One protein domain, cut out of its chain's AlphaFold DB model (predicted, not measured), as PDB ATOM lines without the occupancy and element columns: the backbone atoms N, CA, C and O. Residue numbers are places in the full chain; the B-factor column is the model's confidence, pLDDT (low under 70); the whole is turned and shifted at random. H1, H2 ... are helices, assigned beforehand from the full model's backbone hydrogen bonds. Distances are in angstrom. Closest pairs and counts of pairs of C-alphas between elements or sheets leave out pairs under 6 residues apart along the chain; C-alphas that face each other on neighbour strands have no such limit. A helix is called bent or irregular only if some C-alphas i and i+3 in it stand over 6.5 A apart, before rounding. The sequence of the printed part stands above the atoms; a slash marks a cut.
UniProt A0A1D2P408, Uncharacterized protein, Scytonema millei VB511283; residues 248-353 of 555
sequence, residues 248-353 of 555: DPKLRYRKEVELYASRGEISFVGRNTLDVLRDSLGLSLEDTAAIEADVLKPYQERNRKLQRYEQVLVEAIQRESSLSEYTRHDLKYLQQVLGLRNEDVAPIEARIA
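Overview. This is residues 248 to 353 of the 555 residues of an uncharacterized protein of Scytonema millei VB511283 (UniProt A0A1D2P408). Two small helical lobes sit at either end of a rod, joined by one long helix, H3, which bends between them. In the first lobe the hairpin of H1 and H2 has the arm H3a crossing H1; in the second the long arm H3b has H4 folded back along it and H5 crossing it, and H1 and H2 stay apart from H4 and H5. The printed part has 106 residues with five named helices, in the order H1, H2, H3, H4, H5, and no named strand; the class is all helix. The whole is only just loose, close to extended, with a radius of gyration of the C-alphas of 19.1 A, and it spans 58 by 23 by 20 A along its three main axes.

Arrangement. H1, residues 249 to 260, and H2, residues 268 to 281, form a helical hairpin: they touch at a shallow tilt of 9 degrees and run opposite ways, and their closest C-alphas, those of Tyr 260 and Gly 270, are 5.5 A apart. H3, residues 285 to 319, was assigned as one helix by its hydrogen bonds, but it is bent: C-alphas 295 and 298 are 7.1 A apart, and its arms H3a, residues 285 to 295, and H3b, residues 298 to 319, stand at a steep tilt of 59 degrees. H3a touches H1 at a steep tilt of 50 degrees, the same way, with the C-alphas of Arg 254 and Ile 291 closest at 6.1 A. H2 and H3a are close but not clearly touching, with the C-alphas of Arg 278 and Thr 288 closest at 7.3 A. H3b forms a second helical hairpin with H4, residues 325 to 338: they touch at a shallow tilt of 15 degrees, opposite ways, and the closest C-alphas are those of Lys 305 and Leu 338, 5.9 A apart. H5, residues 342 to 353, touches H3b along residues 306 to 314 of H3b alone, at a steep tilt of 41 degrees, the same way, with the C-alphas of Glu 310 and Ile 348 closest at 6.5 A. H4 and H5 are near each other, with 5 pairs of C-alphas within 10 A and a closest distance of 8.1 A. Taken whole, H3 is the hub, touching H1, H4 and H5. In H1, H2, H3a, H3b and H4 every O i to N i+4 pair is within hydrogen-bond range; in H5 it is 6 of 8.

Along the chain. H1 begins at C-alpha 249, (316.671, 306.677, 384.309), and measures 17.0 A from first to last C-alpha. H2 measures 20.1 A, from Phe 268 to Leu 281. H3a measures 15.2 A, from Leu 285 to Val 295; residues 296 and 297 belong to neither arm. H3b measures 32.3 A, from C-alpha 298 at (323.946, 319.188, 367.135) to C-alpha 319. H4 measures 19.9 A, from Glu 325 to Leu 338. H5 measures 15.6 A and ends at C-alpha 353, (319.355, 342.533, 352.449). It is irregular, but only just: C-alphas 344 and 347 are 7.0 A apart.

Size, cuts and confidence. The two C-alphas farthest apart are those of Gly 282 and Ser 324, at 58.6 A, and the C-alphas of Asp 248 and Ala 353, the first and last printed residues, are 49.5 A apart. The printed part has no cut. The links H2 to H3, H3 to H4 and H4 to H5 are tight, the link H1 to H2, with 7 residues, is short, and no link is long. The mean pLDDT of the printed part is 88.8, that of H4 is 82, and no printed residue is under 70.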
ATOM      1  N   ASP A 248     317.068 302.336 382.356       85.06
ATOM      2  CA  ASP A 248     318.003 303.396 382.742       85.06
ATOM      3  C   ASP A 248     317.280 304.753 382.894       85.06
ATOM      4  O   ASP A 248     316.759 305.294 381.905       85.06
ATOM      5  N   PRO A 249     317.257 305.357 384.104       90.19
ATOM      6  CA  PRO A 249     316.671 306.677 384.309       90.19
ATOM      7  C   PRO A 249     317.302 307.754 383.413       90.19
ATOM      8  O   PRO A 249     316.598 308.663 382.969       90.19
ATOM      9  N   LYS A 250     318.597 307.642 383.083       91.44
ATOM     10  CA  LYS A 250     319.295 308.588 382.197       91.44
ATOM     11  C   LYS A 250     318.771 308.520 380.768       91.44
ATOM     12  O   LYS A 250     318.541 309.563 380.161       91.44
ATOM     13  N   LEU A 251     318.525 307.317 380.246       89.50
ATOM     14  CA  LEU A 251     317.937 307.132 378.917       89.50
ATOM     15  C   LEU A 251     316.519 307.709 378.860       89.50
ATOM     16  O   LEU A 251     316.178 308.430 377.920       89.50
ATOM     17  N   ARG A 252     315.705 307.456 379.892       89.75
ATOM     18  CA  ARG A 252     314.356 308.030 379.977       89.75
ATOM     19  C   ARG A 252     314.390 309.557 380.000       89.75
ATOM     20  O   ARG A 252     313.633 310.186 379.266       89.75
ATOM     21  N   TYR A 253     315.279 310.145 380.799       93.81
ATOM     22  CA  TYR A 253     315.470 311.593 380.830       93.81
ATOM     23  C   TYR A 253     315.918 312.132 379.466       93.81
ATOM     24  O   TYR A 253     315.325 313.078 378.959       93.81
ATOM     25  N   ARG A 254     316.904 311.492 378.822       93.00
ATOM     26  CA  ARG A 254     317.408 311.877 377.494       93.00
ATOM     27  C   ARG A 254     316.302 311.930 376.444       93.00
ATOM     28  O   ARG A 254     316.212 312.923 375.729       93.00
ATOM     29  N   LYS A 255     315.449 310.903 376.372       89.38
ATOM     30  CA  LYS A 255     314.316 310.857 375.431       89.38
ATOM     31  C   LYS A 255     313.356 312.035 375.631       89.38
ATOM     32  O   LYS A 255     312.901 312.623 374.652       89.38
ATOM     33  N   GLU A 256     313.115 312.430 376.879       91.81
ATOM     34  CA  GLU A 256     312.293 313.605 377.185       91.81
ATOM     35  C   GLU A 256     312.984 314.915 376.769       91.81
ATOM     36  O   GLU A 256     312.355 315.802 376.193       91.81
ATOM     37  N   VAL A 257     314.297 315.039 376.995       93.25
ATOM     38  CA  VAL A 257     315.065 316.207 376.531       93.25
ATOM     39  C   VAL A 257     314.986 316.327 375.008       93.25
ATOM     40  O   VAL A 257     314.758 317.419 374.495       93.25
ATOM     41  N   GLU A 258     315.120 315.222 374.274       89.50
ATOM     42  CA  GLU A 258     315.018 315.214 372.810       89.50
ATOM     43  C   GLU A 258     313.651 315.657 372.290       89.50
ATOM     44  O   GLU A 258     313.575 316.266 371.220       89.50
ATOM     45  N   LEU A 259     312.582 315.383 373.041       87.50
ATOM     46  CA  LEU A 259     311.239 315.861 372.725       87.50
ATOM     47  C   LEU A 259     311.138 317.388 372.862       87.50
ATOM     48  O   LEU A 259     310.493 318.041 372.040       87.50
ATOM     49  N   TYR A 260     311.789 317.964 373.878       88.62
ATOM     50  CA  TYR A 260     311.710 319.396 374.180       88.62
ATOM     51  C   TYR A 260     312.781 320.266 373.518       88.62
ATOM     52  O   TYR A 260     312.583 321.479 373.433       88.62
ATOM     53  N   ALA A 261     313.879 319.687 373.031       85.94
ATOM     54  CA  ALA A 261     315.026 320.373 372.428       85.94
ATOM     55  C   ALA A 261     314.758 320.941 371.014       85.94
ATOM     56  O   ALA A 261     315.616 320.906 370.128       85.94
ATOM     57  N   SER A 262     313.561 321.475 370.763       73.38
ATOM     58  CA  SER A 262     313.190 321.998 369.449       73.38
ATOM     59  C   SER A 262     314.062 323.202 369.069       73.38
ATOM     60  O   SER A 262     314.145 324.174 369.814       73.38
ATOM     61  N   ARG A 263     314.693 323.159 367.888       70.69
ATOM     62  CA  ARG A 263     315.565 324.236 367.360       70.69
ATOM     63  C   ARG A 263     316.769 324.585 368.255       70.69
ATOM     64  O   ARG A 263     317.360 325.645 368.075       70.69
ATOM     65  N   GLY A 264     317.164 323.694 369.166       79.88
ATOM     66  CA  GLY A 264     318.308 323.911 370.053       79.88
ATOM     67  C   GLY A 264     318.001 324.719 371.307       79.88
ATOM     68  O   GLY A 264     318.931 325.125 372.000       79.88
ATOM     69  N   GLU A 265     316.724 324.938 371.608       85.31
ATOM     70  CA  GLU A 265     316.280 325.579 372.839       85.31
ATOM     71  C   GLU A 265     315.272 324.685 373.556       85.31
ATOM     72  O   GLU A 265     314.449 324.011 372.935       85.31
ATOM     73  N   ILE A 266     315.326 324.700 374.885       89.25
ATOM     74  CA  ILE A 266     314.322 324.072 375.737       89.25
ATOM     75  C   ILE A 266     313.375 325.182 376.181       89.25
ATOM     76  O   ILE A 266     313.788 326.137 376.841       89.25
ATOM     77  N   SER A 267     312.100 325.069 375.807       90.25
ATOM     78  CA  SER A 267     311.083 326.056 376.187       90.25
ATOM     79  C   SER A 267     310.926 326.172 377.709       90.25
ATOM     80  O   SER A 267     311.257 325.249 378.451       90.25
ATOM     81  N   PHE A 268     310.340 327.276 378.184       90.88
ATOM     82  CA  PHE A 268     310.036 327.452 379.610       90.88
ATOM     83  C   PHE A 268     309.219 326.282 380.186       90.88
ATOM     84  O   PHE A 268     309.533 325.777 381.263       90.88
ATOM     85  N   VAL A 269     308.198 325.820 379.455       91.38
ATOM     86  CA  VAL A 269     307.384 324.665 379.866       91.38
ATOM     87  C   VAL A 269     308.231 323.394 379.875       91.38
ATOM     88  O   VAL A 269     308.233 322.686 380.873       91.38
ATOM     89  N   GLY A 270     309.008 323.149 378.813       92.25
ATOM     90  CA  GLY A 270     309.898 321.988 378.728       92.25
ATOM     91  C   GLY A 270     310.911 321.929 379.872       92.25
ATOM     92  O   GLY A 270     311.095 320.873 380.462       92.25
ATOM     93  N   ARG A 271     311.502 323.067 380.260       94.62
ATOM     94  CA  ARG A 271     312.431 323.155 381.397       94.62
ATOM     95  C   ARG A 271     311.775 322.702 382.698       94.62
ATOM     96  O   ARG A 271     312.319 321.838 383.373       94.62
ATOM     97  N   ASN A 272     310.593 323.237 383.010       94.06
ATOM     98  CA  ASN A 272     309.870 322.858 384.226       94.06
ATOM     99  C   ASN A 272     309.451 321.378 384.202       94.06
ATOM    100  O   ASN A 272     309.525 320.712 385.231       94.06
ATOM    101  N   THR A 273     309.053 320.841 383.041       94.56
ATOM    102  CA  THR A 273     308.768 319.403 382.901       94.56
ATOM    103  C   THR A 273     310.008 318.556 383.188       94.56
ATOM    104  O   THR A 273     309.927 317.588 383.942       94.56
ATOM    105  N   LEU A 274     311.157 318.927 382.615       96.12
ATOM    106  CA  LEU A 274     312.419 318.219 382.815       96.12
ATOM    107  C   LEU A 274     312.886 318.287 384.273       96.12
ATOM    108  O   LEU A 274     313.306 317.268 384.809       96.12
ATOM    109  N   ASP A 275     312.740 319.426 384.951       96.50
ATOM    110  CA  ASP A 275     313.081 319.551 386.374       96.50
ATOM    111  C   ASP A 275     312.261 318.584 387.247       96.50
ATOM    112  O   ASP A 275     312.825 317.861 388.069       96.50
ATOM    113  N   VAL A 276     310.946 318.494 387.013       96.38
ATOM    114  CA  VAL A 276     310.074 317.529 387.710       96.38
ATOM    115  C   VAL A 276     310.473 316.088 387.383       96.38
ATOM    116  O   VAL A 276     310.514 315.233 388.273       96.38
ATOM    117  N   LEU A 277     310.781 315.800 386.114       95.56
ATOM    118  CA  LEU A 277     311.184 314.464 385.691       95.56
ATOM    119  C   LEU A 277     312.516 314.054 386.334       95.56
ATOM    120  O   LEU A 277     312.597 312.948 386.867       95.56
ATOM    121  N   ARG A 278     313.525 314.936 386.345       97.38
ATOM    122  CA  ARG A 278     314.814 314.722 387.024       97.38
ATOM    123  C   ARG A 278     314.596 314.299 388.470       97.38
ATOM    124  O   ARG A 278     315.132 313.271 388.885       97.38
ATOM    125  N   ASP A 279     313.803 315.073 389.207       96.56
ATOM    126  CA  ASP A 279     313.559 314.841 390.629       96.56
ATOM    127  C   ASP A 279     312.848 313.493 390.847       96.56
ATOM    128  O   ASP A 279     313.221 312.728 391.735       96.56
ATOM    129  N   SER A 280     311.886 313.144 389.983       96.69
ATOM    130  CA  SER A 280     311.188 311.849 390.035       96.69
ATOM    131  C   SER A 280     312.084 310.644 389.714       96.69
ATOM    132  O   SER A 280     311.845 309.544 390.213       96.69
ATOM    133  N   LEU A 281     313.113 310.850 388.887       95.00
ATOM    134  CA  LEU A 281     314.077 309.832 388.469       95.00
ATOM    135  C   LEU A 281     315.308 309.765 389.385       95.00
ATOM    136  O   LEU A 281     316.145 308.883 389.201       95.00
ATOM    137  N   GLY A 282     315.427 310.673 390.361       96.12
ATOM    138  CA  GLY A 282     316.558 310.737 391.286       96.12
ATOM    139  C   GLY A 282     317.892 311.067 390.608       96.12
ATOM    140  O   GLY A 282     318.940 310.640 391.090       96.12
ATOM    141  N   LEU A 283     317.863 311.783 389.479       96.56
ATOM    142  CA  LEU A 283     319.066 312.135 388.723       96.56
ATOM    143  C   LEU A 283     319.759 313.372 389.302       96.56
ATOM    144  O   LEU A 283     319.113 314.317 389.755       96.56
ATOM    145  N   SER A 284     321.092 313.383 389.247       96.75
ATOM    146  CA  SER A 284     321.881 314.542 389.665       96.75
ATOM    147  C   SER A 284     321.800 315.675 388.636       96.75
ATOM    148  O   SER A 284     321.602 315.443 387.441       96.75
ATOM    149  N   LEU A 285     322.004 316.916 389.091       95.50
ATOM    150  CA  LEU A 285     322.096 318.073 388.193       95.50
ATOM    151  C   LEU A 285     323.218 317.903 387.166       95.50
ATOM    152  O   LEU A 285     323.023 318.239 386.002       95.50
ATOM    153  N   GLU A 286     324.354 317.345 387.583       95.75
ATOM    154  CA  GLU A 286     325.507 317.089 386.718       95.75
ATOM    155  C   GLU A 286     325.157 316.112 385.588       95.75
ATOM    156  O   GLU A 286     325.388 316.423 384.420       95.75
ATOM    157  N   ASP A 287     324.510 314.987 385.914       93.50
ATOM    158  CA  ASP A 287     324.076 314.005 384.915       93.50
ATOM    159  C   ASP A 287     323.084 314.613 383.919       93.50
ATOM    160  O   ASP A 287     323.226 314.440 382.709       93.50
ATOM    161  N   THR A 288     322.078 315.345 384.410       95.75
ATOM    162  CA  THR A 288     321.078 315.967 383.531       95.75
ATOM    163  C   THR A 288     321.663 317.071 382.662       95.75
ATOM    164  O   THR A 288     321.325 317.153 381.485       95.75
ATOM    165  N   ALA A 289     322.589 317.871 383.196       94.69
ATOM    166  CA  ALA A 289     323.283 318.903 382.439       94.69
ATOM    167  C   ALA A 289     324.158 318.299 381.331       94.69
ATOM    168  O   ALA A 289     324.166 318.828 380.221       94.69
ATOM    169  N   ALA A 290     324.843 317.182 381.598       93.94
ATOM    170  CA  ALA A 290     325.601 316.459 380.578       93.94
ATOM    171  C   ALA A 290     324.680 315.913 379.472       93.94
ATOM    172  O   ALA A 290     324.933 316.142 378.292       93.94
ATOM    173  N   ILE A 291     323.561 315.278 379.844       94.00
ATOM    174  CA  ILE A 291     322.573 314.762 378.882       94.00
ATOM    175  C   ILE A 291     322.002 315.890 378.016       94.00
ATOM    176  O   ILE A 291     321.911 315.753 376.796       94.00
ATOM    177  N   GLU A 292     321.615 317.008 378.626       94.81
ATOM    178  CA  GLU A 292     321.090 318.159 377.895       94.81
ATOM    179  C   GLU A 292     322.130 318.785 376.974       94.81
ATOM    180  O   GLU A 292     321.808 319.113 375.831       94.81
ATOM    181  N   ALA A 293     323.376 318.916 377.433       92.19
ATOM    182  CA  ALA A 293     324.469 319.407 376.605       92.19
ATOM    183  C   ALA A 293     324.675 318.516 375.372       92.19
ATOM    184  O   ALA A 293     324.764 319.041 374.262       92.19
ATOM    185  N   ASP A 294     324.668 317.192 375.543       90.19
ATOM    186  CA  ASP A 294     324.807 316.238 374.441       90.19
ATOM    187  C   ASP A 294     323.647 316.335 373.446       90.19
ATOM    188  O   ASP A 294     323.868 316.420 372.237       90.19
ATOM    189  N   VAL A 295     322.403 316.368 373.937       91.69
ATOM    190  CA  VAL A 295     321.210 316.458 373.079       91.69
ATOM    191  C   VAL A 295     321.170 317.778 372.305       91.69
ATOM    192  O   VAL A 295     320.735 317.798 371.153       91.69
ATOM    193  N   LEU A 296     321.634 318.876 372.908       91.50
ATOM    194  CA  LEU A 296     321.641 320.204 372.292       91.50
ATOM    195  C   LEU A 296     322.866 320.461 371.402       91.50
ATOM    196  O   LEU A 296     322.815 321.355 370.550       91.50
ATOM    197  N   LYS A 297     323.948 319.686 371.544       88.94
ATOM    198  CA  LYS A 297     325.196 319.844 370.780       88.94
ATOM    199  C   LYS A 297     324.996 319.941 369.254       88.94
ATOM    200  O   LYS A 297     325.543 320.887 368.682       88.94
ATOM    201  N   PRO A 298     324.190 319.083 368.581       87.94
ATOM    202  CA  PRO A 298     323.946 319.188 367.135       87.94
ATOM    203  C   PRO A 298     323.435 320.578 366.719       87.94
ATOM    204  O   PRO A 298     323.930 321.195 365.773       87.94
ATOM    205  N   TYR A 299     322.478 321.115 367.477       89.06
ATOM    206  CA  TYR A 299     321.884 322.424 367.218       89.06
ATOM    207  C   TYR A 299     322.883 323.559 367.440       89.06
ATOM    208  O   TYR A 299     322.957 324.494 366.642       89.06
ATOM    209  N   GLN A 300     323.682 323.473 368.506       87.25
ATOM    210  CA  GLN A 300     324.722 324.456 368.803       87.25
ATOM    211  C   GLN A 300     325.792 324.493 367.704       87.25
ATOM    212  O   GLN A 300     326.215 325.574 367.292       87.25
ATOM    213  N   GLU A 301     326.206 323.333 367.190       85.31
ATOM    214  CA  GLU A 301     327.154 323.239 366.076       85.31
ATOM    215  C   GLU A 301     326.600 323.889 364.803       85.31
ATOM    216  O   GLU A 301     327.289 324.699 364.174       85.31
ATOM    217  N   ARG A 302     325.339 323.606 364.450       87.06
ATOM    218  CA  ARG A 302     324.663 324.257 363.319       87.06
ATOM    219  C   ARG A 302     324.562 325.771 363.505       87.06
ATOM    220  O   ARG A 302     324.857 326.515 362.571       87.06
ATOM    221  N   ASN A 303     324.208 326.240 364.699       88.94
ATOM    222  CA  ASN A 303     324.097 327.670 364.992       88.94
ATOM    223  C   ASN A 303     325.447 328.389 364.860       88.94
ATOM    224  O   ASN A 303     325.502 329.464 364.268       88.94
ATOM    225  N   ARG A 304     326.551 327.781 365.316       88.75
ATOM    226  CA  ARG A 304     327.906 328.333 365.120       88.75
ATOM    227  C   ARG A 304     328.268 328.458 363.638       88.75
ATOM    228  O   ARG A 304     328.836 329.468 363.231       88.75
ATOM    229  N   LYS A 305     327.915 327.461 362.818       90.00
ATOM    230  CA  LYS A 305     328.121 327.499 361.358       90.00
ATOM    231  C   LYS A 305     327.313 328.624 360.706       90.00
ATOM    232  O   LYS A 305     327.862 329.382 359.912       90.00
ATOM    233  N   LEU A 306     326.041 328.772 361.080       91.88
ATOM    234  CA  LEU A 306     325.176 329.853 360.594       91.88
ATOM    235  C   LEU A 306     325.710 331.237 360.981       91.88
ATOM    236  O   LEU A 306     325.798 332.112 360.125       91.88
ATOM    237  N   GLN A 307     326.144 331.414 362.231       92.19
ATOM    238  CA  GLN A 307     326.773 332.654 362.698       92.19
ATOM    239  C   GLN A 307     328.062 332.966 361.932       92.19
ATOM    240  O   GLN A 307     328.310 334.118 361.582       92.19
ATOM    241  N   ARG A 308     328.877 331.946 361.632       93.19
ATOM    242  CA  ARG A 308     330.095 332.125 360.838       93.19
ATOM    243  C   ARG A 308     329.783 332.584 359.416       93.19
ATOM    244  O   ARG A 308     330.444 333.497 358.927       93.19
ATOM    245  N   TYR A 309     328.794 331.969 358.772       94.31
ATOM    246  CA  TYR A 309     328.330 332.390 357.451       94.31
ATOM    247  C   TYR A 309     327.811 333.836 357.480       94.31
ATOM    248  O   TYR A 309     328.243 334.662 356.676       94.31
ATOM    249  N   GLU A 310     326.951 334.158 358.449       95.25
ATOM    250  CA  GLU A 310     326.407 335.503 358.652       95.25
ATOM    251  C   GLU A 310     327.509 336.552 358.805       95.25
ATOM    252  O   GLU A 310     327.478 337.572 358.121       95.25
ATOM    253  N   GLN A 311     328.501 336.298 359.659       93.94
ATOM    254  CA  GLN A 311     329.605 337.225 359.887       93.94
ATOM    255  C   GLN A 311     330.347 337.549 358.583       93.94
ATOM    256  O   GLN A 311     330.562 338.719 358.270       93.94
ATOM    257  N   VAL A 312     330.716 336.524 357.806       93.62
ATOM    258  CA  VAL A 312     331.455 336.721 356.549       93.62
ATOM    259  C   VAL A 312     330.598 337.457 355.519       93.62
ATOM    260  O   VAL A 312     331.100 338.341 354.829       93.62
ATOM    261  N   LEU A 313     329.301 337.150 355.445       93.12
ATOM    262  CA  LEU A 313     328.367 337.848 354.565       93.12
ATOM    263  C   LEU A 313     328.233 339.335 354.932       93.12
ATOM    264  O   LEU A 313     328.276 340.192 354.048       93.12
ATOM    265  N   VAL A 314     328.107 339.655 356.224       90.88
ATOM    266  CA  VAL A 314     328.059 341.043 356.709       90.88
ATOM    267  C   VAL A 314     329.349 341.783 356.351       90.88
ATOM    268  O   VAL A 314     329.284 342.882 355.802       90.88
ATOM    269  N   GLU A 315     330.515 341.184 356.600       89.38
ATOM    270  CA  GLU A 315     331.810 341.783 356.250       89.38
ATOM    271  C   GLU A 315     331.960 342.000 354.734       89.38
ATOM    272  O   GLU A 315     332.443 343.050 354.306       89.38
ATOM    273  N   ALA A 316     331.506 341.051 353.910       88.75
ATOM    274  CA  ALA A 316     331.517 341.180 352.455       88.75
ATOM    275  C   ALA A 316     330.645 342.357 351.985       88.75
ATOM    276  O   ALA A 316     331.078 343.170 351.171       88.75
ATOM    277  N   ILE A 317     329.446 342.506 352.554       86.81
ATOM    278  CA  ILE A 317     328.516 343.599 352.231       86.81
ATOM    279  C   ILE A 317     329.023 344.964 352.724       86.81
ATOM    280  O   ILE A 317     328.708 345.988 352.119       86.81
ATOM    281  N   GLN A 318     329.804 345.003 353.806       85.19
ATOM    282  CA  GLN A 318     330.446 346.235 354.276       85.19
ATOM    283  C   GLN A 318     331.584 346.688 353.357       85.19
ATOM    284  O   GLN A 318     331.822 347.887 353.223       85.19
ATOM    285  N   ARG A 319     332.291 345.743 352.726       85.94
ATOM    286  CA  ARG A 319     333.380 346.034 351.781       85.94
ATOM    287  C   ARG A 319     332.865 346.354 350.380       85.94
ATOM    288  O   ARG A 319     333.450 347.191 349.699       85.94
ATOM    289  N   GLU A 320     331.774 345.716 349.961       83.19
ATOM    290  CA  GLU A 320     331.208 345.838 348.618       83.19
ATOM    291  C   GLU A 320     329.765 346.372 348.656       83.19
ATOM    292  O   GLU A 320     328.831 345.726 349.143       83.19
ATOM    293  N   SER A 321     329.549 347.550 348.057       73.12
ATOM    294  CA  SER A 321     328.219 348.163 347.918       73.12
ATOM    295  C   SER A 321     327.237 347.288 347.131       73.12
ATOM    296  O   SER A 321     326.030 347.359 347.362       73.12
ATOM    297  N   SER A 322     327.734 346.395 346.281       81.31
ATOM    298  CA  SER A 322     327.012 345.270 345.688       81.31
ATOM    299  C   SER A 322     327.973 344.093 345.575       81.31
ATOM    300  O   SER A 322     329.057 344.274 345.026       81.31
ATOM    301  N   LEU A 323     327.580 342.910 346.055       83.19
ATOM    302  CA  LEU A 323     328.441 341.726 346.002       83.19
ATOM    303  C   LEU A 323     328.790 341.364 344.553       83.19
ATOM    304  O   LEU A 323     327.891 341.160 343.730       83.19
ATOM    305  N   SER A 324     330.087 341.262 344.273       80.31
ATOM    306  CA  SER A 324     330.624 340.801 342.996       80.31
ATOM    307  C   SER A 324     330.293 339.325 342.739       80.31
ATOM    308  O   SER A 324     329.952 338.566 343.650       80.31
ATOM    309  N   GLU A 325     330.398 338.890 341.481       83.31
ATOM    310  CA  GLU A 325     330.226 337.477 341.123       83.31
ATOM    311  C   GLU A 325     331.254 336.578 341.829       83.31
ATOM    312  O   GLU A 325     330.903 335.510 342.328       83.31
ATOM    313  N   TYR A 326     332.494 337.060 341.953       77.25
ATOM    314  CA  TYR A 326     333.574 336.377 342.661       77.25
ATOM    315  C   TYR A 326     333.235 336.172 344.143       77.25
ATOM    316  O   TYR A 326     333.234 335.048 344.634       77.25
ATOM    317  N   THR A 327     332.822 337.234 344.836       79.88
ATOM    318  CA  THR A 327     332.459 337.165 346.260       79.88
ATOM    319  C   THR A 327     331.240 336.266 346.495       79.88
ATOM    320  O   THR A 327     331.188 335.532 347.480       79.88
ATOM    321  N   ARG A 328     330.266 336.241 345.571       84.38
ATOM    322  CA  ARG A 328     329.141 335.287 345.626       84.38
ATOM    323  C   ARG A 328     329.598 333.840 345.453       84.38
ATOM    324  O   ARG A 328     329.070 332.959 346.130       84.38
ATOM    325  N   HIS A 329     330.556 333.592 344.561       80.44
ATOM    326  CA  HIS A 329     331.151 332.270 344.388       80.44
ATOM    327  C   HIS A 329     331.864 331.814 345.669       80.44
ATOM    328  O   HIS A 329     331.598 330.713 346.149       80.44
ATOM    329  N   ASP A 330     332.672 332.682 346.278       83.62
ATOM    330  CA  ASP A 330     333.388 332.393 347.526       83.62
ATOM    331  C   ASP A 330     332.440 332.175 348.713       83.62
ATOM    332  O   ASP A 330     332.647 331.263 349.513       83.62
ATOM    333  N   LEU A 331     331.355 332.949 348.816       85.44
ATOM    334  CA  LEU A 331     330.314 332.736 349.830       85.44
ATOM    335  C   LEU A 331     329.593 331.399 349.636       85.44
ATOM    336  O   LEU A 331     329.300 330.708 350.613       85.44
ATOM    337  N   LYS A 332     329.340 331.001 348.384       86.94
ATOM    338  CA  LYS A 332     328.764 329.691 348.066       86.94
ATOM    339  C   LYS A 332     329.730 328.559 348.407       86.94
ATOM    340  O   LYS A 332     329.306 327.540 348.948       86.94
ATOM    341  N   TYR A 333     331.021 328.748 348.151       78.31
ATOM    342  CA  TYR A 333     332.053 327.812 348.582       78.31
ATOM    343  C   TYR A 333     332.123 327.726 350.114       78.31
ATOM    344  O   TYR A 333     332.097 326.631 350.664       78.31
ATOM    345  N   LEU A 334     332.093 328.854 350.832       84.12
ATOM    346  CA  LEU A 334     332.036 328.875 352.297       84.12
ATOM    347  C   LEU A 334     330.800 328.139 352.831       84.12
ATOM    348  O   LEU A 334     330.914 327.351 353.767       84.12
ATOM    349  N   GLN A 335     329.627 328.354 352.235       85.62
ATOM    350  CA  GLN A 335     328.402 327.634 352.586       85.62
ATOM    351  C   GLN A 335     328.587 326.112 352.443       85.62
ATOM    352  O   GLN A 335     328.203 325.357 353.340       85.62
ATOM    353  N   GLN A 336     329.213 325.674 351.344       78.50
ATOM    354  CA  GLN A 336     329.561 324.271 351.102       78.50
ATOM    355  C   GLN A 336     330.618 323.745 352.072       78.50
ATOM    356  O   GLN A 336     330.571 322.579 352.424       78.50
ATOM    357  N   VAL A 337     331.559 324.563 352.529       75.75
ATOM    358  CA  VAL A 337     332.522 324.154 353.563       75.75
ATOM    359  C   VAL A 337     331.824 324.003 354.920       75.75
ATOM    360  O   VAL A 337     332.160 323.120 355.706       75.75
ATOM    361  N   LEU A 338     330.823 324.840 355.208       82.75
ATOM    362  CA  LEU A 338     330.186 324.919 356.523       82.75
ATOM    363  C   LEU A 338     329.133 323.848 356.818       82.75
ATOM    364  O   LEU A 338     328.744 323.722 357.977       82.75
ATOM    365  N   GLY A 339     328.645 323.065 355.859       77.62
ATOM    366  CA  GLY A 339     327.581 322.084 356.149       77.62
ATOM    367  C   GLY A 339     326.174 322.545 355.789       77.62
ATOM    368  O   GLY A 339     325.225 321.849 356.149       77.62
ATOM    369  N   LEU A 340     326.011 323.727 355.184       85.25
ATOM    370  CA  LEU A 340     324.735 324.449 355.160       85.25
ATOM    371  C   LEU A 340     324.016 324.311 353.815       85.25
ATOM    372  O   LEU A 340     324.622 324.417 352.746       85.25
ATOM    373  N   ARG A 341     322.696 324.124 353.851       86.75
ATOM    374  CA  ARG A 341     321.858 324.164 352.649       86.75
ATOM    375  C   ARG A 341     321.414 325.591 352.347       86.75
ATOM    376  O   ARG A 341     321.490 326.476 353.200       86.75
ATOM    377  N   ASN A 342     320.895 325.797 351.142       85.62
ATOM    378  CA  ASN A 342     320.388 327.103 350.721       85.62
ATOM    379  C   ASN A 342     319.248 327.574 351.635       85.62
ATOM    380  O   ASN A 342     319.188 328.746 351.992       85.62
ATOM    381  N   GLU A 343     318.388 326.656 352.079       87.81
ATOM    382  CA  GLU A 343     317.269 326.968 352.971       87.81
ATOM    383  C   GLU A 343     317.739 327.405 354.366       87.81
ATOM    384  O   GLU A 343     317.009 328.097 355.073       87.81
ATOM    385  N   ASP A 344     318.952 327.010 354.768       86.69
ATOM    386  CA  ASP A 344     319.523 327.375 356.062       86.69
ATOM    387  C   ASP A 344     320.067 328.818 356.050       86.69
ATOM    388  O   ASP A 344     319.926 329.529 357.044       86.69
ATOM    389  N   VAL A 345     320.648 329.268 354.929       90.88
ATOM    390  CA  VAL A 345     321.236 330.617 354.790       90.88
ATOM    391  C   VAL A 345     320.262 331.667 354.253       90.88
ATOM    392  O   VAL A 345     320.405 332.843 354.585       90.88
ATOM    393  N   ALA A 346     319.232 331.271 353.500       90.62
ATOM    394  CA  ALA A 346     318.272 332.199 352.896       90.62
ATOM    395  C   ALA A 346     317.620 333.185 353.897       90.62
ATOM    396  O   ALA A 346     317.513 334.370 353.571       90.62
ATOM    397  N   PRO A 347     317.232 332.786 355.131       92.06
ATOM    398  CA  PRO A 347     316.713 333.734 356.120       92.06
ATOM    399  C   PRO A 347     317.748 334.775 356.574       92.06
ATOM    400  O   PRO A 347     317.384 335.913 356.872       92.06
ATOM    401  N   ILE A 348     319.030 334.399 356.630       90.69
ATOM    402  CA  ILE A 348     320.137 335.299 356.985       90.69
ATOM    403  C   ILE A 348     320.338 336.317 355.861       90.69
ATOM    404  O   ILE A 348     320.342 337.520 356.119       90.69
ATOM    405  N   GLU A 349     320.430 335.845 354.616       89.88
ATOM    406  CA  GLU A 349     320.585 336.700 353.437       89.88
ATOM    407  C   GLU A 349     319.429 337.702 353.302       89.88
ATOM    408  O   GLU A 349     319.665 338.900 353.137       89.88
ATOM    409  N   ALA A 350     318.179 337.246 353.450       88.06
ATOM    410  CA  ALA A 350     316.996 338.104 353.379       88.06
ATOM    411  C   ALA A 350     316.970 339.172 354.490       88.06
ATOM    412  O   ALA A 350     316.645 340.340 354.247       88.06
ATOM    413  N   ARG A 351     317.352 338.799 355.719       91.81
ATOM    414  CA  ARG A 351     317.440 339.741 356.842       91.81
ATOM    415  C   ARG A 351     318.511 340.804 356.609       91.81
ATOM    416  O   ARG A 351     318.256 341.976 356.866       91.81
ATOM    417  N   ILE A 352     319.684 340.434 356.107       86.62
ATOM    418  CA  ILE A 352     320.758 341.406 355.853       86.62
ATOM    419  C   ILE A 352     320.421 342.304 354.653       86.62
ATOM    420  O   ILE A 352     320.666 343.510 354.706       86.62
ATOM    421  N   ALA A 353     319.809 341.754 353.600       83.56
ATOM    422  CA  ALA A 353     319.355 342.533 352.449       83.56
ATOM    423  C   ALA A 353     318.345 343.620 352.860       83.56
ATOM    424  O   ALA A 353     318.545 344.792 352.543       83.56
TER     425      ALA A 353